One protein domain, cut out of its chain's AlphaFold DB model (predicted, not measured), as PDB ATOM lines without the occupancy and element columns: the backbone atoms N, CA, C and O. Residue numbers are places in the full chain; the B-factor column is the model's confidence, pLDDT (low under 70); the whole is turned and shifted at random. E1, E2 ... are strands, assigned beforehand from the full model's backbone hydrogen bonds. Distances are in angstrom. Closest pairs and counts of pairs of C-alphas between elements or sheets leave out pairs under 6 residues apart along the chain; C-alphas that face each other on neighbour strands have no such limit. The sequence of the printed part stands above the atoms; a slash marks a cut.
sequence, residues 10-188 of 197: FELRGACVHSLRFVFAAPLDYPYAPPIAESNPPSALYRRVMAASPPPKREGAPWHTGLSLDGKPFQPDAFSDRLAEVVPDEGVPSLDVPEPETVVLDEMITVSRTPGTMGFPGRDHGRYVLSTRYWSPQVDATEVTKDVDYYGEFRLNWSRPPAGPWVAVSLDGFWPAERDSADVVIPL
ATOM      1  N   PHE A  10      89.365 201.794  91.544       79.75
ATOM      2  CA  PHE A  10      90.143 202.807  90.839       79.75
ATOM      3  C   PHE A  10      89.664 202.880  89.391       79.75
ATOM      4  O   PHE A  10      89.642 201.871  88.694       79.75
ATOM      5  N   GLU A  11      89.307 204.074  88.920       82.88
ATOM      6  CA  GLU A  11      89.004 204.297  87.505       82.88
ATOM      7  C   GLU A  11      89.950 205.345  86.924       82.88
ATOM      8  O   GLU A  11      89.916 206.515  87.309       82.88
ATOM      9  N   LEU A  12      90.754 204.954  85.933       85.31
ATOM     10  CA  LEU A  12      91.592 205.893  85.199       85.31
ATOM     11  C   LEU A  12      90.750 206.742  84.233       85.31
ATOM     12  O   LEU A  12      90.318 206.279  83.173       85.31
ATOM     13  N   ARG A  13      90.597 208.030  84.554       87.12
ATOM     14  CA  ARG A  13      89.962 209.018  83.666       87.12
ATOM     15  C   ARG A  13      90.937 209.545  82.616       87.12
ATOM     16  O   ARG A  13      90.526 209.798  81.488       87.12
ATOM     17  N   GLY A  14      92.222 209.658  82.953       88.62
ATOM     18  CA  GLY A  14      93.279 209.938  81.985       88.62
ATOM     19  C   GLY A  14      94.646 210.178  82.622       88.62
ATOM     20  O   GLY A  14      94.739 210.651  83.750       88.62
ATOM     21  N   ALA A  15      95.709 209.896  81.875       90.81
ATOM     22  CA  ALA A  15      97.084 210.203  82.255       90.81
ATOM     23  C   ALA A  15      97.816 210.812  81.055       90.81
ATOM     24  O   ALA A  15      97.795 210.248  79.961       90.81
ATOM     25  N   CYS A  16      98.423 211.977  81.261       91.62
ATOM     26  CA  CYS A  16      99.194 212.702  80.250       91.62
ATOM     27  C   CYS A  16     100.542 213.133  80.850       91.62
ATOM     28  O   CYS A  16     100.787 212.942  82.041       91.62
ATOM     29  N   VAL A  17     101.410 213.774  80.069       91.19
ATOM     30  CA  VAL A  17     102.720 214.262  80.550       91.19
ATOM     31  C   VAL A  17     102.645 215.341  81.643       91.19
ATOM     32  O   VAL A  17     103.681 215.688  82.197       91.19
ATOM     33  N   HIS A  18     101.453 215.852  81.985       91.12
ATOM     34  CA  HIS A  18     101.247 216.885  83.015       91.12
ATOM     35  C   HIS A  18     100.494 216.402  84.267       91.12
ATOM     36  O   HIS A  18     100.692 216.962  85.345       91.12
ATOM     37  N   SER A  19      99.599 215.411  84.148       93.06
ATOM     38  CA  SER A  19      98.745 215.011  85.276       93.06
ATOM     39  C   SER A  19      98.196 213.586  85.200       93.06
ATOM     40  O   SER A  19      98.053 213.011  84.114       93.06
ATOM     41  N   LEU A  20      97.811 213.082  86.376       93.19
ATOM     42  CA  LEU A  20      96.961 211.917  86.600       93.19
ATOM     43  C   LEU A  20      95.536 212.365  86.916       93.19
ATOM     44  O   LEU A  20      95.329 213.238  87.759       93.19
ATOM     45  N   ARG A  21      94.544 211.726  86.297       92.56
ATOM     46  CA  ARG A  21      93.124 211.913  86.604       92.56
ATOM     47  C   ARG A  21      92.461 210.571  86.839       92.56
ATOM     48  O   ARG A  21      92.501 209.704  85.965       92.56
ATOM     49  N   PHE A  22      91.823 210.416  87.988       89.31
ATOM     50  CA  PHE A  22      91.215 209.153  88.377       89.31
ATOM     51  C   PHE A  22      90.047 209.343  89.338       89.31
ATOM     52  O   PHE A  22      89.911 210.377  89.992       89.31
ATOM     53  N   VAL A  23      89.215 208.316  89.408       87.62
ATOM     54  CA  VAL A  23      88.210 208.129  90.450       87.62
ATOM     55  C   VAL A  23      88.768 207.139  91.457       87.62
ATOM     56  O   VAL A  23      89.379 206.141  91.071       87.62
ATOM     57  N   PHE A  24      88.522 207.396  92.733       86.19
ATOM     58  CA  PHE A  24      88.787 206.457  93.809       86.19
ATOM     59  C   PHE A  24      87.516 206.230  94.615       86.19
ATOM     60  O   PHE A  24      86.826 207.190  94.968       86.19
ATOM     61  N   ALA A  25      87.252 204.975  94.965       81.75
ATOM     62  CA  ALA A  25      86.240 204.644  95.951       81.75
ATOM     63  C   ALA A  25      86.633 203.455  96.825       81.75
ATOM     64  O   ALA A  25      87.422 202.611  96.414       81.75
ATOM     65  N   ALA A  26      86.078 203.385  98.033       78.69
ATOM     66  CA  ALA A  26      86.312 202.292  98.975       78.69
ATOM     67  C   ALA A  26      85.085 202.081  99.881       78.69
ATOM     68  O   ALA A  26      84.423 203.068 100.229       78.69
ATOM     69  N   PRO A  27      84.775 200.840 100.300       74.06
ATOM     70  CA  PRO A  27      83.774 200.596 101.334       74.06
ATOM     71  C   PRO A  27      84.321 200.898 102.736       74.06
ATOM     72  O   PRO A  27      85.512 201.180 102.917       74.06
ATOM     73  N   LEU A  28      83.434 200.854 103.733       65.69
ATOM     74  CA  LEU A  28      83.762 201.118 105.134       65.69
ATOM     75  C   LEU A  28      84.753 200.115 105.741       65.69
ATOM     76  O   LEU A  28      85.608 200.505 106.534       65.69
ATOM     77  N   ASP A  29      84.641 198.844 105.365       62.81
ATOM     78  CA  ASP A  29      85.417 197.708 105.866       62.81
ATOM     79  C   ASP A  29      86.759 197.520 105.146       62.81
ATOM     80  O   ASP A  29      87.385 196.468 105.263       62.81
ATOM     81  N   TYR A  30      87.240 198.558 104.449       57.59
ATOM     82  CA  TYR A  30      88.519 198.533 103.748       57.59
ATOM     83  C   TYR A  30      89.655 198.027 104.664       57.59
ATOM     84  O   TYR A  30      90.053 198.741 105.594       57.59
ATOM     85  N   PRO A  31      90.240 196.843 104.388       51.81
ATOM     86  CA  PRO A  31      91.090 196.125 105.342       51.81
ATOM     87  C   PRO A  31      92.414 196.829 105.683       51.81
ATOM     88  O   PRO A  31      93.088 196.436 106.635       51.81
ATOM     89  N   TYR A  32      92.788 197.884 104.947       50.88
ATOM     90  CA  TYR A  32      94.014 198.657 105.184       50.88
ATOM     91  C   TYR A  32      93.771 200.056 105.785       50.88
ATOM     92  O   TYR A  32      94.726 200.823 105.932       50.88
ATOM     93  N   ALA A  33      92.530 200.400 106.156       49.75
ATOM     94  CA  ALA A  33      92.252 201.549 107.021       49.75
ATOM     95  C   ALA A  33      92.482 201.156 108.499       49.75
ATOM     96  O   ALA A  33      92.318 199.987 108.848       49.75
ATOM     97  N   PRO A  34      92.866 202.091 109.397       52.91
ATOM     98  CA  PRO A  34      92.852 201.825 110.839       52.91
ATOM     99  C   PRO A  34      91.484 201.251 111.245       52.91
ATOM    100  O   PRO A  34      90.500 201.673 110.646       52.91
ATOM    101  N   PRO A  35      91.379 200.334 112.225       53.94
ATOM    102  CA  PRO A  35      90.097 199.748 112.610       53.94
ATOM    103  C   PRO A  35      89.110 200.853 112.999       53.94
ATOM    104  O   PRO A  35      89.245 201.508 114.034       53.94
ATOM    105  N   ILE A  36      88.139 201.083 112.123       55.28
ATOM    106  CA  ILE A  36      87.067 202.046 112.311       55.28
ATOM    107  C   ILE A  36      85.965 201.322 113.075       55.28
ATOM    108  O   ILE A  36      85.493 200.272 112.648       55.28
ATOM    109  N   ALA A  37      85.532 201.871 114.208       56.91
ATOM    110  CA  ALA A  37      84.294 201.403 114.813       56.91
ATOM    111  C   ALA A  37      83.149 201.714 113.838       56.91
ATOM    112  O   ALA A  37      82.904 202.887 113.556       56.91
ATOM    113  N   GLU A  38      82.436 200.697 113.344       59.50
ATOM    114  CA  GLU A  38      81.289 200.860 112.428       59.50
ATOM    115  C   GLU A  38      80.246 201.860 112.961       59.50
ATOM    116  O   GLU A  38      79.571 202.547 112.199       59.50
ATOM    117  N   SER A  39      80.152 201.998 114.287       60.28
ATOM    118  CA  SER A  39      79.268 202.948 114.965       60.28
ATOM    119  C   SER A  39      79.683 204.421 114.833       60.28
ATOM    120  O   SER A  39      78.894 205.296 115.183       60.28
ATOM    121  N   ASN A  40      80.913 204.716 114.399       70.19
ATOM    122  CA  ASN A  40      81.424 206.077 114.222       70.19
ATOM    123  C   ASN A  40      82.475 206.146 113.095       70.19
ATOM    124  O   ASN A  40      83.672 206.303 113.367       70.19
ATOM    125  N   PRO A  41      82.049 206.006 111.828       71.88
ATOM    126  CA  PRO A  41      82.956 206.023 110.694       71.88
ATOM    127  C   PRO A  41      83.604 207.404 110.503       71.88
ATOM    128  O   PRO A  41      82.930 208.423 110.689       71.88
ATOM    129  N   PRO A  42      84.892 207.486 110.112       77.75
ATOM    130  CA  PRO A  42      85.553 208.758 109.896       77.75
ATOM    131  C   PRO A  42      84.908 209.484 108.720       77.75
ATOM    132  O   PRO A  42      84.496 208.877 107.727       77.75
ATOM    133  N   SER A  43      84.854 210.809 108.818       85.50
ATOM    134  CA  SER A  43      84.282 211.674 107.782       85.50
ATOM    135  C   SER A  43      85.098 211.693 106.486       85.50
ATOM    136  O   SER A  43      84.588 212.141 105.458       85.50
ATOM    137  N   ALA A  44      86.342 211.206 106.515       85.12
ATOM    138  CA  ALA A  44      87.197 211.062 105.346       85.12
ATOM    139  C   ALA A  44      88.246 209.950 105.521       85.12
ATOM    140  O   ALA A  44      88.658 209.642 106.641       85.12
ATOM    141  N   LEU A  45      88.711 209.404 104.397       82.06
ATOM    142  CA  LEU A  45      89.939 208.618 104.306       82.06
ATOM    143  C   LEU A  45      91.087 209.498 103.821       82.06
ATOM    144  O   LEU A  45      90.911 210.349 102.952       82.06
ATOM    145  N   TYR A  46      92.279 209.238 104.340       82.75
ATOM    146  CA  TYR A  46      93.516 209.827 103.842       82.75
ATOM    147  C   TYR A  46      94.293 208.750 103.091       82.75
ATOM    148  O   TYR A  46      94.463 207.642 103.603       82.75
ATOM    149  N   ARG A  47      94.738 209.064 101.874       82.44
ATOM    150  CA  ARG A  47      95.494 208.145 101.015       82.44
ATOM    151  C   ARG A  47      96.748 208.822 100.501       82.44
ATOM    152  O   ARG A  47      96.697 209.990 100.125       82.44
ATOM    153  N   ARG A  48      97.857 208.088 100.492       86.19
ATOM    154  CA  ARG A  48      99.120 208.564  99.929       86.19
ATOM    155  C   ARG A  48      99.225 208.068  98.498       86.19
ATOM    156  O   ARG A  48      99.492 206.892  98.274       86.19
ATOM    157  N   VAL A  49      99.034 208.963  97.543       88.62
ATOM    158  CA  VAL A  49      99.199 208.653  96.127       88.62
ATOM    159  C   VAL A  49     100.643 208.917  95.744       88.62
ATOM    160  O   VAL A  49     101.107 210.055  95.778       88.62
ATOM    161  N   MET A  50     101.345 207.857  95.362       90.75
ATOM    162  CA  MET A  50     102.725 207.923  94.910       90.75
ATOM    163  C   MET A  50     102.808 207.432  93.469       90.75
ATOM    164  O   MET A  50     102.178 206.437  93.121       90.75
ATOM    165  N   ALA A  51     103.588 208.108  92.630       93.06
ATOM    166  CA  ALA A  51     103.832 207.668  91.264       93.06
ATOM    167  C   ALA A  51     105.310 207.764  90.894       93.06
ATOM    168  O   ALA A  51     105.993 208.706  91.301       93.06
ATOM    169  N   ALA A  52     105.793 206.815  90.093       94.31
ATOM    170  CA  ALA A  52     107.177 206.756  89.638       94.31
ATOM    171  C   ALA A  52     107.274 206.531  88.124       94.31
ATOM    172  O   ALA A  52     106.526 205.735  87.548       94.31
ATOM    173  N   SER A  53     108.188 207.262  87.480       95.06
ATOM    174  CA  SER A  53     108.488 207.160  86.053       95.06
ATOM    175  C   SER A  53     110.007 207.263  85.814       95.06
ATOM    176  O   SER A  53     110.603 208.264  86.220       95.06
ATOM    177  N   PRO A  54     110.643 206.279  85.144       93.88
ATOM    178  CA  PRO A  54     110.034 205.040  84.646       93.88
ATOM    179  C   PRO A  54     109.457 204.181  85.791       93.88
ATOM    180  O   PRO A  54     109.819 204.407  86.948       93.88
ATOM    181  N   PRO A  55     108.550 203.224  85.503       93.12
ATOM    182  CA  PRO A  55     108.072 202.294  86.517       93.12
ATOM    183  C   PRO A  55     109.249 201.620  87.245       93.12
ATOM    184  O   PRO A  55     110.239 201.284  86.578       93.12
ATOM    185  N   PRO A  56     109.163 201.409  88.573       91.50
ATOM    186  CA  PRO A  56     110.210 200.732  89.324       91.50
ATOM    187  C   PRO A  56     110.492 199.344  88.768       91.50
ATOM    188  O   PRO A  56     109.649 198.721  88.122       91.50
ATOM    189  N   LYS A  57     111.698 198.852  89.028       91.00
ATOM    190  CA  LYS A  57     112.096 197.494  88.658       91.00
ATOM    191  C   LYS A  57     111.277 196.457  89.429       91.00
ATOM    192  O   LYS A  57     110.471 196.790  90.289       91.00
ATOM    193  N   ARG A  58     111.468 195.192  89.079       85.69
ATOM    194  CA  ARG A  58     110.894 194.043  89.769       85.69
ATOM    195  C   ARG A  58     112.028 193.107  90.155       85.69
ATOM    196  O   ARG A  58     112.570 192.436  89.280       85.69
ATOM    197  N   GLU A  59     112.441 193.132  91.418       86.06
ATOM    198  CA  GLU A  59     113.658 192.472  91.905       86.06
ATOM    199  C   GLU A  59     114.893 192.793  91.042       86.06
ATOM    200  O   GLU A  59     115.691 191.930  90.672       86.06
ATOM    201  N   GLY A  60     115.038 194.061  90.653       87.56
ATOM    202  CA  GLY A  60     116.130 194.521  89.795       87.56
ATOM    203  C   GLY A  60     115.975 194.204  88.299       87.56
ATOM    204  O   GLY A  60     116.780 194.696  87.502       87.56
ATOM    205  N   ALA A  61     114.946 193.459  87.887       91.88
ATOM    206  CA  ALA A  61     114.593 193.233  86.483       91.88
ATOM    207  C   ALA A  61     113.642 194.329  85.946       91.88
ATOM    208  O   ALA A  61     113.064 195.086  86.729       91.88
ATOM    209  N   PRO A  62     113.445 194.459  84.618       93.00
ATOM    210  CA  PRO A  62     112.437 195.365  84.064       93.00
ATOM    211  C   PRO A  62     111.044 195.123  84.662       93.00
ATOM    212  O   PRO A  62     110.658 193.977  84.882       93.00
ATOM    213  N   TRP A  63     110.265 196.186  84.870       90.75
ATOM    214  CA  TRP A  63     108.951 196.141  85.536       90.75
ATOM    215  C   TRP A  63     107.954 195.148  84.914       90.75
ATOM    216  O   TRP A  63     107.126 194.566  85.619       90.75
ATOM    217  N   HIS A  64     108.054 194.944  83.597       91.94
ATOM    218  CA  HIS A  64     107.193 194.062  82.809       91.94
ATOM    219  C   HIS A  64     107.643 192.588  82.820       91.94
ATOM    220  O   HIS A  64     107.051 191.753  82.135       91.94
ATOM    221  N   THR A  65     108.702 192.254  83.561       91.19
ATOM    222  CA  THR A  65     109.174 190.873  83.724       91.19
ATOM    223  C   THR A  65     108.098 190.028  84.403       91.19
ATOM    224  O   THR A  65     107.546 190.438  85.420       91.19
ATOM    225  N   GLY A  66     107.806 188.853  83.835       89.06
ATOM    226  CA  GLY A  66     106.754 187.954  84.324       89.06
ATOM    227  C   GLY A  66     105.329 188.457  84.072       89.06
ATOM    228  O   GLY A  66     104.395 187.973  84.701       89.06
ATOM    229  N   LEU A  67     105.151 189.437  83.180       90.25
ATOM    230  CA  LEU A  67     103.845 189.804  82.639       90.25
ATOM    231  C   LEU A  67     103.656 189.145  81.274       90.25
ATOM    232  O   LEU A  67     104.579 189.124  80.452       90.25
ATOM    233  N   SER A  68     102.451 188.649  81.005       90.50
ATOM    234  CA  SER A  68     102.118 187.984  79.750       90.50
ATOM    235  C   SER A  68     100.817 188.492  79.128       90.50
ATOM    236  O   SER A  68      99.888 188.902  79.816       90.50
ATOM    237  N   LEU A  69     100.767 188.474  77.794       90.25
ATOM    238  CA  LEU A  69      99.587 188.729  76.968       90.25
ATOM    239  C   LEU A  69      99.458 187.565  75.980       90.25
ATOM    240  O   LEU A  69     100.416 187.249  75.273       90.25
ATOM    241  N   ASP A  70      98.306 186.890  75.958       89.31
ATOM    242  CA  ASP A  70      98.087 185.653  75.184       89.31
ATOM    243  C   ASP A  70      99.148 184.565  75.437       89.31
ATOM    244  O   ASP A  70      99.601 183.875  74.519       89.31
ATOM    245  N   GLY A  71      99.603 184.445  76.687       88.00
ATOM    246  CA  GLY A  71     100.638 183.484  77.079       88.00
ATOM    247  C   GLY A  71     102.030 183.783  76.512       88.00
ATOM    248  O   GLY A  71     102.917 182.932  76.592       88.00
ATOM    249  N   LYS A  72     102.247 184.969  75.931       92.62
ATOM    250  CA  LYS A  72     103.561 185.450  75.487       92.62
ATOM    251  C   LYS A  72     104.051 186.570  76.401       92.62
ATOM    252  O   LYS A  72     103.217 187.313  76.911       92.62
ATOM    253  N   PRO A  73     105.374 186.751  76.564       92.94
ATOM    254  CA  PRO A  73     105.912 187.862  77.341       92.94
ATOM    255  C   PRO A  73     105.375 189.204  76.841       92.94
ATOM    256  O   PRO A  73     105.487 189.517  75.652       92.94
ATOM    257  N   PHE A  74     104.811 189.990  77.753       92.69
ATOM    258  CA  PHE A  74     104.300 191.318  77.456       92.69
ATOM    259  C   PHE A  74     105.440 192.240  76.992       92.69
ATOM    260  O   PHE A  74     106.537 192.233  77.555       92.69
ATOM    261  N   GLN A  75     105.175 193.016  75.940       91.31
ATOM    262  CA  GLN A  75     106.124 193.948  75.333       91.31
ATOM    263  C   GLN A  75     105.573 195.375  75.468       91.31
ATOM    264  O   GLN A  75     104.638 195.718  74.744       91.31
ATOM    265  N   PRO A  76     106.123 196.216  76.361       88.00
ATOM    266  CA  PRO A  76     105.567 197.541  76.645       88.00
ATOM    267  C   PRO A  76     105.753 198.555  75.507       88.00
ATOM    268  O   PRO A  76     105.049 199.562  75.470       88.00
ATOM    269  N   ASP A  77     106.680 198.296  74.581       84.12
ATOM    270  CA  ASP A  77     106.928 199.150  73.412       84.12
ATOM    271  C   ASP A  77     105.918 198.906  72.277       84.12
ATOM    272  O   ASP A  77     105.791 199.715  71.354       84.12
ATOM    273  N   ALA A  78     105.179 197.794  72.334       73.75
ATOM    274  CA  ALA A  78     104.094 197.502  71.412       73.75
ATOM    275  C   ALA A  78     102.782 198.018  72.017       73.75
ATOM    276  O   ALA A  78     102.195 197.376  72.887       73.75
ATOM    277  N   PHE A  79     102.318 199.185  71.557       68.19
ATOM    278  CA  PHE A  79     101.007 199.701  71.951       68.19
ATOM    279  C   PHE A  79      99.923 198.651  71.687       68.19
ATOM    280  O   PHE A  79      99.800 198.131  70.578       68.19
ATOM    281  N   SER A  80      99.145 198.357  72.725       75.56
ATOM    282  CA  SER A  80      98.079 197.364  72.714       75.56
ATOM    283  C   SER A  80      96.830 197.985  73.324       75.56
ATOM    284  O   SER A  80      96.903 198.626  74.369       75.56
ATOM    285  N   ASP A  81      95.683 197.788  72.685       78.81
ATOM    286  CA  ASP A  81      94.356 198.077  73.237       78.81
ATOM    287  C   ASP A  81      93.888 196.994  74.229       78.81
ATOM    288  O   ASP A  81      92.827 197.107  74.840       78.81
ATOM    289  N   ARG A  82      94.712 195.958  74.433       83.75
ATOM    290  CA  ARG A  82      94.430 194.777  75.254       83.75
ATOM    291  C   ARG A  82      95.207 194.773  76.570       83.75
ATOM    292  O   ARG A  82      95.568 193.713  77.072       83.75
ATOM    293  N   LEU A  83      95.492 195.943  77.149       86.00
ATOM    294  CA  LEU A  83      96.239 196.020  78.418       86.00
ATOM    295  C   LEU A  83      95.505 195.348  79.586       86.00
ATOM    296  O   LEU A  83      96.157 194.772  80.449       86.00
ATOM    297  N   ALA A  84      94.169 195.331  79.566       80.12
ATOM    298  CA  ALA A  84      93.355 194.616  80.557       80.12
ATOM    299  C   ALA A  84      93.483 193.085  80.471       80.12
ATOM    300  O   ALA A  84      93.023 192.374  81.359       80.12
ATOM    301  N   GLU A  85      94.074 192.563  79.395       84.00
ATOM    302  CA  GLU A  85      94.345 191.135  79.228       84.00
ATOM    303  C   GLU A  85      95.783 190.768  79.623       84.00
ATOM    304  O   GLU A  85      96.144 189.593  79.591       84.00
ATOM    305  N   VAL A  86      96.606 191.758  79.996       86.62
ATOM    306  CA  VAL A  86      97.952 191.515  80.512       86.62
ATOM    307  C   VAL A  86      97.835 190.961  81.922       86.62
ATOM    308  O   VAL A  86      97.278 191.604  82.812       86.62
ATOM    309  N   VAL A  87      98.383 189.769  82.128       84.75
ATOM    310  CA  VAL A  87      98.322 189.068  83.407       84.75
ATOM    311  C   VAL A  87      99.724 188.822  83.961       84.75
ATOM    312  O   VAL A  87     100.634 188.478  83.207       84.75
ATOM    313  N   PRO A  88      99.921 188.973  85.276       83.06
ATOM    314  CA  PRO A  88     101.132 188.514  85.937       83.06
ATOM    315  C   PRO A  88     101.158 186.981  86.061       83.06
ATOM    316  O   PRO A  88     100.167 186.336  86.453       83.06
ATOM    317  N   ASP A  89     102.322 186.410  85.767       85.12
ATOM    318  CA  ASP A  89     102.647 185.007  85.989       85.12
ATOM    319  C   ASP A  89     102.571 184.676  87.492       85.12
ATOM    320  O   ASP A  89     102.710 185.536  88.365       85.12
ATOM    321  N   GLU A  90     102.292 183.417  87.823       80.88
ATOM    322  CA  GLU A  90     102.198 182.999  89.224       80.88
ATOM    323  C   GLU A  90     103.553 183.147  89.937       80.88
ATOM    324  O   GLU A  90     104.584 182.711  89.428       80.88
ATOM    325  N   GLY A  91     103.543 183.757  91.128       77.69
ATOM    326  CA  GLY A  91     104.749 183.965  91.936       77.69
ATOM    327  C   GLY A  91     105.647 185.111  91.466       77.69
ATOM    328  O   GLY A  91     106.748 185.260  91.991       77.69
ATOM    329  N   VAL A  92     105.203 185.921  90.500       78.88
ATOM    330  CA  VAL A  92     105.956 187.097  90.067       78.88
ATOM    331  C   VAL A  92     106.047 188.132  91.216       78.88
ATOM    332  O   VAL A  92     105.027 188.411  91.852       78.88
ATOM    333  N   PRO A  93     107.230 188.706  91.514       78.12
ATOM    334  CA  PRO A  93     107.392 189.660  92.621       78.12
ATOM    335  C   PRO A  93     106.624 190.967  92.402       78.12
ATOM    336  O   PRO A  93     106.369 191.337  91.261       78.12
ATOM    337  N   SER A  94     106.302 191.714  93.458       78.81
ATOM    338  CA  SER A  94     105.803 193.097  93.332       78.81
ATOM    339  C   SER A  94     106.876 194.045  92.774       78.81
ATOM    340  O   SER A  94     108.043 193.671  92.645       78.81
ATOM    341  N   LEU A  95     106.494 195.282  92.431       85.12
ATOM    342  CA  LEU A  95     107.479 196.298  92.051       85.12
ATOM    343  C   LEU A  95     108.391 196.640  93.232       85.12
ATOM    344  O   LEU A  95     107.967 196.674  94.388       85.12
ATOM    345  N   ASP A  96     109.645 196.926  92.907       85.56
ATOM    346  CA  ASP A  96     110.633 197.451  93.833       85.56
ATOM    347  C   ASP A  96     110.220 198.849  94.308       85.56
ATOM    348  O   ASP A  96     109.456 199.576  93.666       85.56
ATOM    349  N   VAL A  97     110.806 199.269  95.422       86.25
ATOM    350  CA  VAL A  97     110.676 200.646  95.895       86.25
ATOM    351  C   VAL A  97     111.289 201.592  94.856       86.25
ATOM    352  O   VAL A  97     112.430 201.368  94.444       86.25
ATOM    353  N   PRO A  98     110.580 202.658  94.437       89.50
ATOM    354  CA  PRO A  98     111.135 203.626  93.505       89.50
ATOM    355  C   PRO A  98     112.375 204.304  94.087       89.50
ATOM    356  O   PRO A  98     112.391 204.727  95.246       89.50
ATOM    357  N   GLU A  99     113.389 204.488  93.245       90.38
ATOM    358  CA  GLU A  99     114.501 205.385  93.551       90.38
ATOM    359  C   GLU A  99     113.949 206.820  93.709       90.38
ATOM    360  O   GLU A  99     113.091 207.223  92.910       90.38
ATOM    361  N   PRO A 100     114.387 207.611  94.710       91.19
ATOM    362  CA  PRO A 100     113.801 208.924  95.008       91.19
ATOM    363  C   PRO A 100     113.710 209.880  93.811       91.19
ATOM    364  O   PRO A 100     112.792 210.694  93.720       91.19
ATOM    365  N   GLU A 101     114.645 209.802  92.872       93.81
ATOM    366  CA  GLU A 101     114.708 210.596  91.649       93.81
ATOM    367  C   GLU A 101     113.657 210.216  90.598       93.81
ATOM    368  O   GLU A 101     113.314 211.047  89.757       93.81
ATOM    369  N   THR A 102     113.113 209.001  90.667       94.50
ATOM    370  CA  THR A 102     112.087 208.497  89.739       94.50
ATOM    371  C   THR A 102     110.669 208.859  90.176       94.50
ATOM    372  O   THR A 102     109.731 208.748  89.392       94.50
ATOM    373  N   VAL A 103     110.493 209.323  91.418       94.44
ATOM    374  CA  VAL A 103     109.184 209.658  91.997       94.44
ATOM    375  C   VAL A 103     108.642 210.951  91.392       94.44
ATOM    376  O   VAL A 103     109.138 212.037  91.684       94.44
ATOM    377  N   VAL A 104     107.599 210.861  90.577       95.62
ATOM    378  CA  VAL A 104     106.984 212.004  89.877       95.62
ATOM    379  C   VAL A 104     105.696 212.508  90.524       95.62
ATOM    380  O   VAL A 104     105.148 213.519  90.095       95.62
ATOM    381  N   LEU A 105     105.220 211.830  91.568       94.94
ATOM    382  CA  LEU A 105     104.098 212.247  92.403       94.94
ATOM    383  C   LEU A 105     104.255 211.638  93.798       94.94
ATOM    384  O   LEU A 105     104.596 210.461  93.910       94.94
ATOM    385  N   ASP A 106     103.985 212.421  94.835       93.56
ATOM    386  CA  ASP A 106     103.899 211.958  96.221       93.56
ATOM    387  C   ASP A 106     102.996 212.926  96.992       93.56
ATOM    388  O   ASP A 106     103.439 213.976  97.450       93.56
ATOM    389  N   GLU A 107     101.702 212.617  97.031       91.94
ATOM    390  CA  GLU A 107     100.663 213.516  97.534       91.94
ATOM    391  C   GLU A 107      99.718 212.790  98.490       91.94
ATOM    392  O   GLU A 107      99.327 211.642  98.270       91.94
ATOM    393  N   MET A 108      99.290 213.489  99.540       90.25
ATOM    394  CA  MET A 108      98.218 213.020 100.415       90.25
ATOM    395  C   MET A 108      96.878 213.537  99.899       90.25
ATOM    396  O   MET A 108      96.616 214.738  99.937       90.25
ATOM    397  N   ILE A 109      95.996 212.635  99.475       89.50
ATOM    398  CA  ILE A 109      94.619 212.977  99.116       89.50
ATOM    399  C   ILE A 109      93.676 212.736 100.294       89.50
ATOM    400  O   ILE A 109      93.872 211.830 101.109       89.50
ATOM    401  N   THR A 110      92.622 213.547 100.359       90.94
ATOM    402  CA  THR A 110      91.504 213.365 101.289       90.94
ATOM    403  C   THR A 110      90.287 212.907 100.495       90.94
ATOM    404  O   THR A 110      89.844 213.606  99.587       90.94
ATOM    405  N   VAL A 111      89.747 211.742 100.838       89.31
ATOM    406  CA  VAL A 111      88.555 211.159 100.219       89.31
ATOM    407  C   VAL A 111      87.394 211.317 101.191       89.31
ATOM    408  O   VAL A 111      87.352 210.654 102.228       89.31
ATOM    409  N   SER A 112      86.463 212.216 100.889       89.94
ATOM    410  CA  SER A 112      85.298 212.453 101.743       89.94
ATOM    411  C   SER A 112      84.373 211.237 101.785       89.94
ATOM    412  O   SER A 112      84.194 210.531 100.790       89.94
ATOM    413  N   ARG A 113      83.745 211.016 102.943       88.81
ATOM    414  CA  ARG A 113      82.706 210.001 103.091       88.81
ATOM    415  C   ARG A 113      81.453 210.440 102.334       88.81
ATOM    416  O   ARG A 113      80.782 211.386 102.743       88.81
ATOM    417  N   THR A 114      81.144 209.738 101.254       87.75
ATOM    418  CA  THR A 114      79.964 209.948 100.415       87.75
ATOM    419  C   THR A 114      79.343 208.581 100.135       87.75
ATOM    420  O   THR A 114      79.629 207.995  99.091       87.75
ATOM    421  N   PRO A 115      78.554 208.031 101.078       84.94
ATOM    422  CA  PRO A 115      78.018 206.689 100.929       84.94
ATOM    423  C   PRO A 115      77.067 206.593  99.740       84.94
ATOM    424  O   PRO A 115      76.211 207.462  99.555       84.94
ATOM    425  N   GLY A 116      77.190 205.526  98.962       84.56
ATOM    426  CA  GLY A 116      76.320 205.277  97.823       84.56
ATOM    427  C   GLY A 116      76.705 204.029  97.045       84.56
ATOM    428  O   GLY A 116      77.738 203.413  97.290       84.56
ATOM    429  N   THR A 117      75.866 203.678  96.079       83.12
ATOM    430  CA  THR A 117      76.163 202.629  95.105       83.12
ATOM    431  C   THR A 117      76.769 203.280  93.872       83.12
ATOM    432  O   THR A 117      76.135 204.127  93.242       83.12
ATOM    433  N   MET A 118      77.991 202.889  93.524       75.94
ATOM    434  CA  MET A 118      78.721 203.454  92.394       75.94
ATOM    435  C   MET A 118      78.919 202.401  91.312       75.94
ATOM    436  O   MET A 118      79.333 201.277  91.598       75.94
ATOM    437  N   GLY A 119      78.610 202.776  90.072       73.19
ATOM    438  CA  GLY A 119      78.964 202.006  88.886       73.19
ATOM    439  C   GLY A 119      80.433 202.224  88.561       73.19
ATOM    440  O   GLY A 119      80.867 203.356  88.341       73.19
ATOM    441  N   PHE A 120      81.194 201.139  88.550       68.56
ATOM    442  CA  PHE A 120      82.537 201.109  88.009       68.56
ATOM    443  C   PHE A 120      82.513 200.356  86.692       68.56
ATOM    444  O   PHE A 120      81.840 199.332  86.564       68.56
ATOM    445  N   PRO A 121      83.255 200.831  85.700       64.31
ATOM    446  CA  PRO A 121      83.424 200.063  84.488       64.31
ATOM    447  C   PRO A 121      84.043 198.700  84.791       64.31
ATOM    448  O   PRO A 121      84.979 198.594  85.583       64.31
ATOM    449  N   GLY A 122      83.487 197.655  84.181       60.03
ATOM    450  CA  GLY A 122      83.997 196.302  84.349       60.03
ATOM    451  C   GLY A 122      85.350 196.090  83.662       60.03
ATOM    452  O   GLY A 122      85.860 196.973  82.975       60.03
ATOM    453  N   ARG A 123      85.932 194.903  83.874       54.81
ATOM    454  CA  ARG A 123      87.208 194.410  83.317       54.81
ATOM    455  C   ARG A 123      88.239 195.508  82.987       54.81
ATOM    456  O   ARG A 123      88.502 195.758  81.818       54.81
ATOM    457  N   ASP A 124      88.795 196.155  84.016       59.09
ATOM    458  CA  ASP A 124      89.982 197.038  83.994       59.09
ATOM    459  C   ASP A 124      90.187 197.918  82.736       59.09
ATOM    460  O   ASP A 124      91.318 198.168  82.337       59.09
ATOM    461  N   HIS A 125      89.113 198.383  82.083       57.91
ATOM    462  CA  HIS A 125      89.031 199.330  80.953       57.91
ATOM    463  C   HIS A 125      90.069 199.300  79.808       57.91
ATOM    464  O   HIS A 125      90.058 200.187  78.957       57.91
ATOM    465  N   GLY A 126      90.980 198.332  79.744       60.72
ATOM    466  CA  GLY A 126      92.053 198.244  78.751       60.72
ATOM    467  C   GLY A 126      93.101 199.362  78.814       60.72
ATOM    468  O   GLY A 126      93.887 199.490  77.879       60.72
ATOM    469  N   ARG A 127      93.119 200.199  79.865       76.50
ATOM    470  CA  ARG A 127      93.935 201.437  79.894       76.50
ATOM    471  C   ARG A 127      95.188 201.372  80.756       76.50
ATOM    472  O   ARG A 127      95.992 202.293  80.691       76.50
ATOM    473  N   TYR A 128      95.345 200.343  81.573       83.25
ATOM    474  CA  TYR A 128      96.508 200.152  82.431       83.25
ATOM    475  C   TYR A 128      96.766 198.661  82.624       83.25
ATOM    476  O   TYR A 128      95.917 197.828  82.314       83.25
ATOM    477  N   VAL A 129      97.954 198.343  83.125       84.88
ATOM    478  CA  VAL A 129      98.355 196.990  83.507       84.88
ATOM    479  C   VAL A 129      98.375 196.900  85.027       84.88
ATOM    480  O   VAL A 129      98.838 197.822  85.699       84.88
ATOM    481  N   LEU A 130      97.897 195.788  85.574       78.31
ATOM    482  CA  LEU A 130      98.077 195.470  86.987       78.31
ATOM    483  C   LEU A 130      99.451 194.830  87.187       78.31
ATOM    484  O   LEU A 130      99.767 193.812  86.572       78.31
ATOM    485  N   SER A 131     100.280 195.426  88.043       70.50
ATOM    486  CA  SER A 131     101.633 194.915  88.276       70.50
ATOM    487  C   SER A 131     101.662 193.617  89.096       70.50
ATOM    488  O   SER A 131     102.571 192.799  88.942       70.50
ATOM    489  N   THR A 132     100.658 193.418  89.948       67.50
ATOM    490  CA  THR A 132     100.439 192.210  90.751       67.50
ATOM    491  C   THR A 132      98.992 191.748  90.597       67.50
ATOM    492  O   THR A 132      98.132 192.526  90.175       67.50
ATOM    493  N   ARG A 133      98.707 190.476  90.904       60.88
ATOM    494  CA  ARG A 133      97.327 189.977  90.877       60.88
ATOM    495  C   ARG A 133      96.533 190.723  91.932       60.88
ATOM    496  O   ARG A 133      96.815 190.616  93.119       60.88
ATOM    497  N   TYR A 134      95.538 191.459  91.467       52.84
ATOM    498  CA  TYR A 134      94.643 192.229  92.304       52.84
ATOM    499  C   TYR A 134      93.221 191.669  92.196       52.84
ATOM    500  O   TYR A 134      92.874 191.052  91.184       52.84
ATOM    501  N   TRP A 135      92.386 191.858  93.221       46.12
ATOM    502  CA  TRP A 135      90.957 191.601  93.057       46.12
ATOM    503  C   TRP A 135      90.376 192.699  92.162       46.12
ATOM    504  O   TRP A 135      90.153 193.821  92.599       46.12
ATOM    505  N   SER A 136      90.164 192.376  90.889       46.00
ATOM    506  CA  SER A 136      89.315 193.155  89.991       46.00
ATOM    507  C   SER A 136      87.928 192.509  90.008       46.00
ATOM    508  O   SER A 136      87.840 191.270  90.005       46.00
ATOM    509  N   PRO A 137      86.830 193.280  90.092       39.56
ATOM    510  CA  PRO A 137      85.505 192.692  90.097       39.56
ATOM    511  C   PRO A 137      85.297 191.821  88.851       39.56
ATOM    512  O   PRO A 137      85.723 192.154  87.745       39.56
ATOM    513  N   GLN A 138      84.705 190.649  89.086       42.03
ATOM    514  CA  GLN A 138      84.812 189.484  88.215       42.03
ATOM    515  C   GLN A 138      84.482 189.754  86.737       42.03
ATOM    516  O   GLN A 138      83.451 190.317  86.377       42.03
ATOM    517  N   VAL A 139      85.419 189.272  85.918       44.19
ATOM    518  CA  VAL A 139      85.324 188.732  84.556       44.19
ATOM    519  C   VAL A 139      83.872 188.560  84.073       44.19
ATOM    520  O   VAL A 139      83.143 187.748  84.628       44.19
ATOM    521  N   ASP A 140      83.495 189.325  83.041       50.16
ATOM    522  CA  ASP A 140      82.279 189.233  82.194       50.16
ATOM    523  C   ASP A 140      81.219 190.338  82.360       50.16
ATOM    524  O   ASP A 140      80.356 190.481  81.491       50.16
ATOM    525  N   ALA A 141      81.299 191.188  83.387       53.16
ATOM    526  CA  ALA A 141      80.417 192.353  83.489       53.16
ATOM    527  C   ALA A 141      80.988 193.563  82.727       53.16
ATOM    528  O   ALA A 141      82.166 193.887  82.853       53.16
ATOM    529  N   THR A 142      80.156 194.252  81.940       59.72
ATOM    530  CA  THR A 142      80.528 195.516  81.265       59.72
ATOM    531  C   THR A 142      80.607 196.683  82.258       59.72
ATOM    532  O   THR A 142      81.339 197.647  82.048       59.72
ATOM    533  N   GLU A 143      79.878 196.566  83.366       66.69
ATOM    534  CA  GLU A 143      79.814 197.510  84.475       66.69
ATOM    535  C   GLU A 143      79.561 196.720  85.763       66.69
ATOM    536  O   GLU A 143      78.781 195.765  85.775       66.69
ATOM    537  N   VAL A 144      80.231 197.103  86.843       68.81
ATOM    538  CA  VAL A 144      80.110 196.505  88.170       68.81
ATOM    539  C   VAL A 144      79.675 197.599  89.128       68.81
ATOM    540  O   VAL A 144      80.369 198.593  89.302       68.81
ATOM    541  N   THR A 145      78.544 197.407  89.797       74.00
ATOM    542  CA  THR A 145      78.118 198.302  90.875       74.00
ATOM    543  C   THR A 145      78.678 197.839  92.213       74.00
ATOM    544  O   THR A 145      78.587 196.652  92.532       74.00
ATOM    545  N   LYS A 146      79.207 198.765  93.014       71.25
ATOM    546  CA  LYS A 146      79.677 198.492  94.377       71.25
ATOM    547  C   LYS A 146      79.126 199.531  95.347       71.25
ATOM    548  O   LYS A 146      79.124 200.722  95.038       71.25
ATOM    549  N   ASP A 147      78.681 199.073  96.512       80.19
ATOM    550  CA  ASP A 147      78.394 199.963  97.634       80.19
ATOM    551  C   ASP A 147      79.720 200.465  98.209       80.19
ATOM    552  O   ASP A 147      80.630 199.687  98.501       80.19
ATOM    553  N   VAL A 148      79.849 201.782  98.313       83.19
ATOM    554  CA  VAL A 148      81.057 202.464  98.775       83.19
ATOM    555  C   VAL A 148      80.683 203.495  99.826       83.19
ATOM    556  O   VAL A 148      79.612 204.095  99.770       83.19
ATOM    557  N   ASP A 149      81.585 203.732 100.771       85.31
ATOM    558  CA  ASP A 149      81.427 204.772 101.791       85.31
ATOM    559  C   ASP A 149      82.233 206.018 101.449       85.31
ATOM    560  O   ASP A 149      81.861 207.125 101.833       85.31
ATOM    561  N   TYR A 150      83.335 205.846 100.726       85.62
ATOM    562  CA  TYR A 150      84.265 206.906 100.374       85.62
ATOM    563  C   TYR A 150      84.371 207.002  98.866       85.62
ATOM    564  O   TYR A 150      84.561 205.988  98.197       85.62
ATOM    565  N   TYR A 151      84.271 208.223  98.348       89.19
ATOM    566  CA  TYR A 151      84.322 208.505  96.920       89.19
ATOM    567  C   TYR A 151      85.000 209.848  96.665       89.19
ATOM    568  O   TYR A 151      84.773 210.819  97.391       89.19
ATOM    569  N   GLY A 152      85.807 209.917  95.608       89.19
ATOM    570  CA  GLY A 152      86.352 211.173  95.122       89.19
ATOM    571  C   GLY A 152      86.885 211.085  93.699       89.19
ATOM    572  O   GLY A 152      87.334 210.035  93.238       89.19
ATOM    573  N   GLU A 153      86.857 212.230  93.024       91.94
ATOM    574  CA  GLU A 153      87.491 212.446  91.728       91.94
ATOM    575  C   GLU A 153      88.722 213.321  91.917       91.94
ATOM    576  O   GLU A 153      88.656 214.388  92.531       91.94
ATOM    577  N   PHE A 154      89.850 212.868  91.385       92.69
ATOM    578  CA  PHE A 154      91.144 213.476  91.641       92.69
ATOM    579  C   PHE A 154      91.828 213.856  90.340       92.69
ATOM    580  O   PHE A 154      91.851 213.093  89.372       92.69
ATOM    581  N   ARG A 155      92.436 215.043  90.350       94.12
ATOM    582  CA  ARG A 155      93.430 215.479  89.376       94.12
ATOM    583  C   ARG A 155      94.692 215.853  90.137       94.12
ATOM    584  O   ARG A 155      94.674 216.808  90.907       94.12
ATOM    585  N   LEU A 156      95.767 215.118  89.894       94.12
ATOM    586  CA  LEU A 156      97.064 215.337  90.521       94.12
ATOM    587  C   LEU A 156      98.076 215.696  89.439       94.12
ATOM    588  O   LEU A 156      98.207 214.980  88.447       94.12
ATOM    589  N   ASN A 157      98.759 216.824  89.606       95.00
ATOM    590  CA  ASN A 157      99.825 217.230  88.699       95.00
ATOM    591  C   ASN A 157     101.127 216.546  89.109       95.00
ATOM    592  O   ASN A 157     101.368 216.325  90.296       95.00
ATOM    593  N   TRP A 158     101.978 216.235  88.137       94.38
ATOM    594  CA  TRP A 158     103.292 215.687  88.450       94.38
ATOM    595  C   TRP A 158     104.166 216.742  89.130       94.38
ATOM    596  O   TRP A 158     104.192 217.899  88.711       94.38
ATOM    597  N   SER A 159     104.925 216.338  90.145       94.62
ATOM    598  CA  SER A 159     105.922 217.202  90.788       94.62
ATOM    599  C   SER A 159     107.127 217.462  89.880       94.62
ATOM    600  O   SER A 159     107.829 218.462  90.035       94.62
ATOM    601  N   ARG A 160     107.354 216.574  88.906       93.50
ATOM    602  CA  ARG A 160     108.333 216.702  87.823       93.50
ATOM    603  C   ARG A 160     107.871 215.915  86.589       93.50
ATOM    604  O   ARG A 160     107.081 214.987  86.742       93.50
ATOM    605  N   PRO A 161     108.372 216.229  85.383       92.62
ATOM    606  CA  PRO A 161     108.012 215.485  84.180       92.62
ATOM    607  C   PRO A 161     108.349 213.984  84.292       92.62
ATOM    608  O   PRO A 161     109.462 213.651  84.711       92.62
ATOM    609  N   PRO A 162     107.437 213.078  83.892       94.44
ATOM    610  CA  PRO A 162     107.732 211.656  83.730       94.44
ATOM    611  C   PRO A 162     108.904 211.412  82.774       94.44
ATOM    612  O   PRO A 162     108.978 212.018  81.705       94.44
ATOM    613  N   ALA A 163     109.818 210.514  83.147       92.38
ATOM    614  CA  ALA A 163     111.023 210.229  82.365       92.38
ATOM    615  C   ALA A 163     110.790 209.255  81.193       92.38
ATOM    616  O   ALA A 163     111.679 209.065  80.363       92.38
ATOM    617  N   GLY A 164     109.613 208.631  81.110       90.19
ATOM    618  CA  GLY A 164     109.263 207.711  80.033       90.19
ATOM    619  C   GLY A 164     107.761 207.659  79.749       90.19
ATOM    620  O   GLY A 164     106.983 208.376  80.377       90.19
ATOM    621  N   PRO A 165     107.334 206.795  78.813       92.12
ATOM    622  CA  PRO A 165     105.936 206.694  78.396       92.12
ATOM    623  C   PRO A 165     105.056 205.921  79.387       92.12
ATOM    624  O   PRO A 165     103.874 205.742  79.123       92.12
ATOM    625  N   TRP A 166     105.607 205.467  80.514       93.56
ATOM    626  CA  TRP A 166     104.893 204.699  81.530       93.56
ATOM    627  C   TRP A 166     105.096 205.306  82.914       93.56
ATOM    628  O   TRP A 166     106.165 205.843  83.233       93.56
ATOM    629  N   VAL A 167     104.071 205.176  83.750       93.88
ATOM    630  CA  VAL A 167     104.104 205.543  85.164       93.88
ATOM    631  C   VAL A 167     103.497 204.416  85.995       93.88
ATOM    632  O   VAL A 167     102.434 203.903  85.655       93.88
ATOM    633  N   ALA A 168     104.170 204.016  87.071       92.69
ATOM    634  CA  ALA A 168     103.569 203.166  88.096       92.69
ATOM    635  C   ALA A 168     102.926 204.058  89.156       92.69
ATOM    636  O   ALA A 168     103.568 205.007  89.605       92.69
ATOM    637  N   VAL A 169     101.691 203.764  89.554       90.19
ATOM    638  CA  VAL A 169     100.951 204.496  90.588       90.19
ATOM    639  C   VAL A 169     100.555 203.539  91.701       90.19
ATOM    640  O   VAL A 169      99.992 202.482  91.433       90.19
ATOM    641  N   SER A 170     100.792 203.964  92.938       86.62
ATOM    642  CA  SER A 170     100.331 203.315  94.161       86.62
ATOM    643  C   SER A 170      99.450 204.275  94.965       86.62
ATOM    644  O   SER A 170      99.741 205.470  95.052       86.62
ATOM    645  N   LEU A 171      98.370 203.760  95.555       79.44
ATOM    646  CA  LEU A 171      97.396 204.532  96.347       79.44
ATOM    647  C   LEU A 171      97.661 204.501  97.861       79.44
ATOM    648  O   LEU A 171      96.988 205.207  98.612       79.44
ATOM    649  N   ASP A 172      98.638 203.705  98.298       73.50
ATOM    650  CA  ASP A 172      99.061 203.574  99.699       73.50
ATOM    651  C   ASP A 172     100.602 203.660  99.853       73.50
ATOM    652  O   ASP A 172     101.145 203.446 100.940       73.50
ATOM    653  N   GLY A 173     101.307 204.028  98.775       64.56
ATOM    654  CA  GLY A 173     102.768 204.014  98.660       64.56
ATOM    655  C   GLY A 173     103.344 202.628  98.335       64.56
ATOM    656  O   GLY A 173     102.722 201.603  98.586       64.56
ATOM    657  N   PHE A 174     104.568 202.586  97.797       64.75
ATOM    658  CA  PHE A 174     105.265 201.349  97.397       64.75
ATOM    659  C   PHE A 174     105.888 200.566  98.586       64.75
ATOM    660  O   PHE A 174     106.857 199.834  98.397       64.75
ATOM    661  N   TRP A 175     105.422 200.758  99.833       56.12
ATOM    662  CA  TRP A 175     106.080 200.207 101.035       56.12
ATOM    663  C   TRP A 175     105.122 199.596 102.078       56.12
ATOM    664  O   TRP A 175     104.131 200.243 102.438       56.12
ATOM    665  N   PRO A 176     105.483 198.456 102.718       51.31
ATOM    666  CA  PRO A 176     106.475 197.451 102.308       51.31
ATOM    667  C   PRO A 176     105.886 196.433 101.310       51.31
ATOM    668  O   PRO A 176     104.670 196.332 101.174       51.31
ATOM    669  N   ALA A 177     106.758 195.644 100.668       43.50
ATOM    670  CA  ALA A 177     106.438 194.628  99.648       43.50
ATOM    671  C   ALA A 177     105.403 193.561 100.075       43.50
ATOM    672  O   ALA A 177     104.865 192.849  99.233       43.50
ATOM    673  N   GLU A 178     105.126 193.451 101.377       42.59
ATOM    674  CA  GLU A 178     104.130 192.544 101.962       42.59
ATOM    675  C   GLU A 178     102.700 193.109 101.929       42.59
ATOM    676  O   GLU A 178     101.763 192.416 102.324       42.59
ATOM    677  N   ARG A 179     102.513 194.371 101.516       49.44
ATOM    678  CA  ARG A 179     101.185 194.965 101.343       49.44
ATOM    679  C   ARG A 179     100.696 194.746  99.920       49.44
ATOM    680  O   ARG A 179     101.406 195.032  98.962       49.44
ATOM    681  N   ASP A 180      99.437 194.333  99.809       44.00
ATOM    682  CA  ASP A 180      98.673 194.265  98.561       44.00
ATOM    683  C   ASP A 180      98.352 195.678  98.019       44.00
ATOM    684  O   ASP A 180      97.189 196.029  97.799       44.00
ATOM    685  N   SER A 181      99.362 196.542  97.845       49.06
ATOM    686  CA  SER A 181      99.184 197.799  97.122       49.06
ATOM    687  C   SER A 181      99.008 197.467  95.647       49.06
ATOM    688  O   SER A 181      99.914 196.955  94.990       49.06
ATOM    689  N   ALA A 182      97.808 197.720  95.129       54.53
ATOM    690  CA  ALA A 182      97.536 197.623  93.705       54.53
ATOM    691  C   ALA A 182      98.380 198.674  92.973       54.53
ATOM    692  O   ALA A 182      98.001 199.844  92.899       54.53
ATOM    693  N   ASP A 183      99.533 198.259  92.456       72.25
ATOM    694  CA  ASP A 183     100.337 199.099  91.582       72.25
ATOM    695  C   ASP A 183      99.748 199.020  90.172       72.25
ATOM    696  O   ASP A 183      99.818 197.984  89.497       72.25
ATOM    697  N   VAL A 184      99.152 200.123  89.727       84.19
ATOM    698  CA  VAL A 184      98.680 200.264  88.347       84.19
ATOM    699  C   VAL A 184      99.792 200.878  87.510       84.19
ATOM    700  O   VAL A 184     100.349 201.923  87.850       84.19
ATOM    701  N   VAL A 185     100.134 200.230  86.401       89.38
ATOM    702  CA  VAL A 185     101.133 200.720  85.450       89.38
ATOM    703  C   VAL A 185     100.400 201.289  84.244       89.38
ATOM    704  O   VAL A 185      99.724 200.575  83.503       89.38
ATOM    705  N   ILE A 186     100.493 202.603  84.082       90.94
ATOM    706  CA  ILE A 186      99.677 203.389  83.163       90.94
ATOM    707  C   ILE A 186     100.559 203.897  82.014       90.94
ATOM    708  O   ILE A 186     101.577 204.545  82.285       90.94
ATOM    709  N   PRO A 187     100.190 203.660  80.742       91.31
ATOM    710  CA  PRO A 187     100.812 204.339  79.621       91.31
ATOM    711  C   PRO A 187     100.349 205.798  79.593       91.31
ATOM    712  O   PRO A 187      99.161 206.106  79.716       91.31
ATOM    713  N   LEU A 188     101.286 206.720  79.414       90.25
ATOM    714  CA  LEU A 188     100.982 208.134  79.254       90.25
ATOM    715  C   LEU A 188     100.447 208.380  77.844       90.25
ATOM    716  O   LEU A 188     101.125 208.130  76.847       90.25
TER     717      LEU A 188
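What this domain is: This is residues 10 to 188 of the 197 residues of an uncharacterized protein of Actinoplanes atraurantiacus (UniProt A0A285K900). With little regular structure, the domain is one sheet curled like part of a barrel and folded back on itself: E1, E2 and E6 face E3, E7 and E8, with E5 as hinge. The printed part has 179 residues, 69 of them in eight named strands, E1 to E8 in order, class all strand. The sheet, E1 E2 E6 E5 E3 E7 E8, is antiparallel; the whole is compact, radius of gyration of the C-alphas 16.2 A, spanning 48 by 38 by 30 A.

Where its parts are: E1, residues 10 to 15, begins at C-alpha 10 (90.143, 202.807, 90.839). Then come E2, 19 to 26; E3, 44 to 52; E4, 67 to 69; E5, 103 to 121, 28.5 A long; E6, 143 to 157, 28.4 A; E7, 166 to 170; and E8, 184 to 187, ending at C-alpha 187 (100.812, 204.339, 79.621).

How they stand to each other: Within hydrogen-bond range are N 11 and O 23 in the hairpin E1 and E2, 3.0 A, and N 22 and O 154 between E2 and E6, 3.0 A. E5 bends by 132 degrees at residue 117; it pairs with E6, N 118 to O 146 at 2.9 A, and E3, N 109 to O 47 at 2.8 A. E4 pairs with no named strand.

The domain as a whole: The farthest C-alphas, Ser 39 and Ala 78, are 50.4 A apart. The printed part has no cut; the link E4 to E5 is long, 33 residues. Confidence is under 70 at 43 residues, among them 28 to 39.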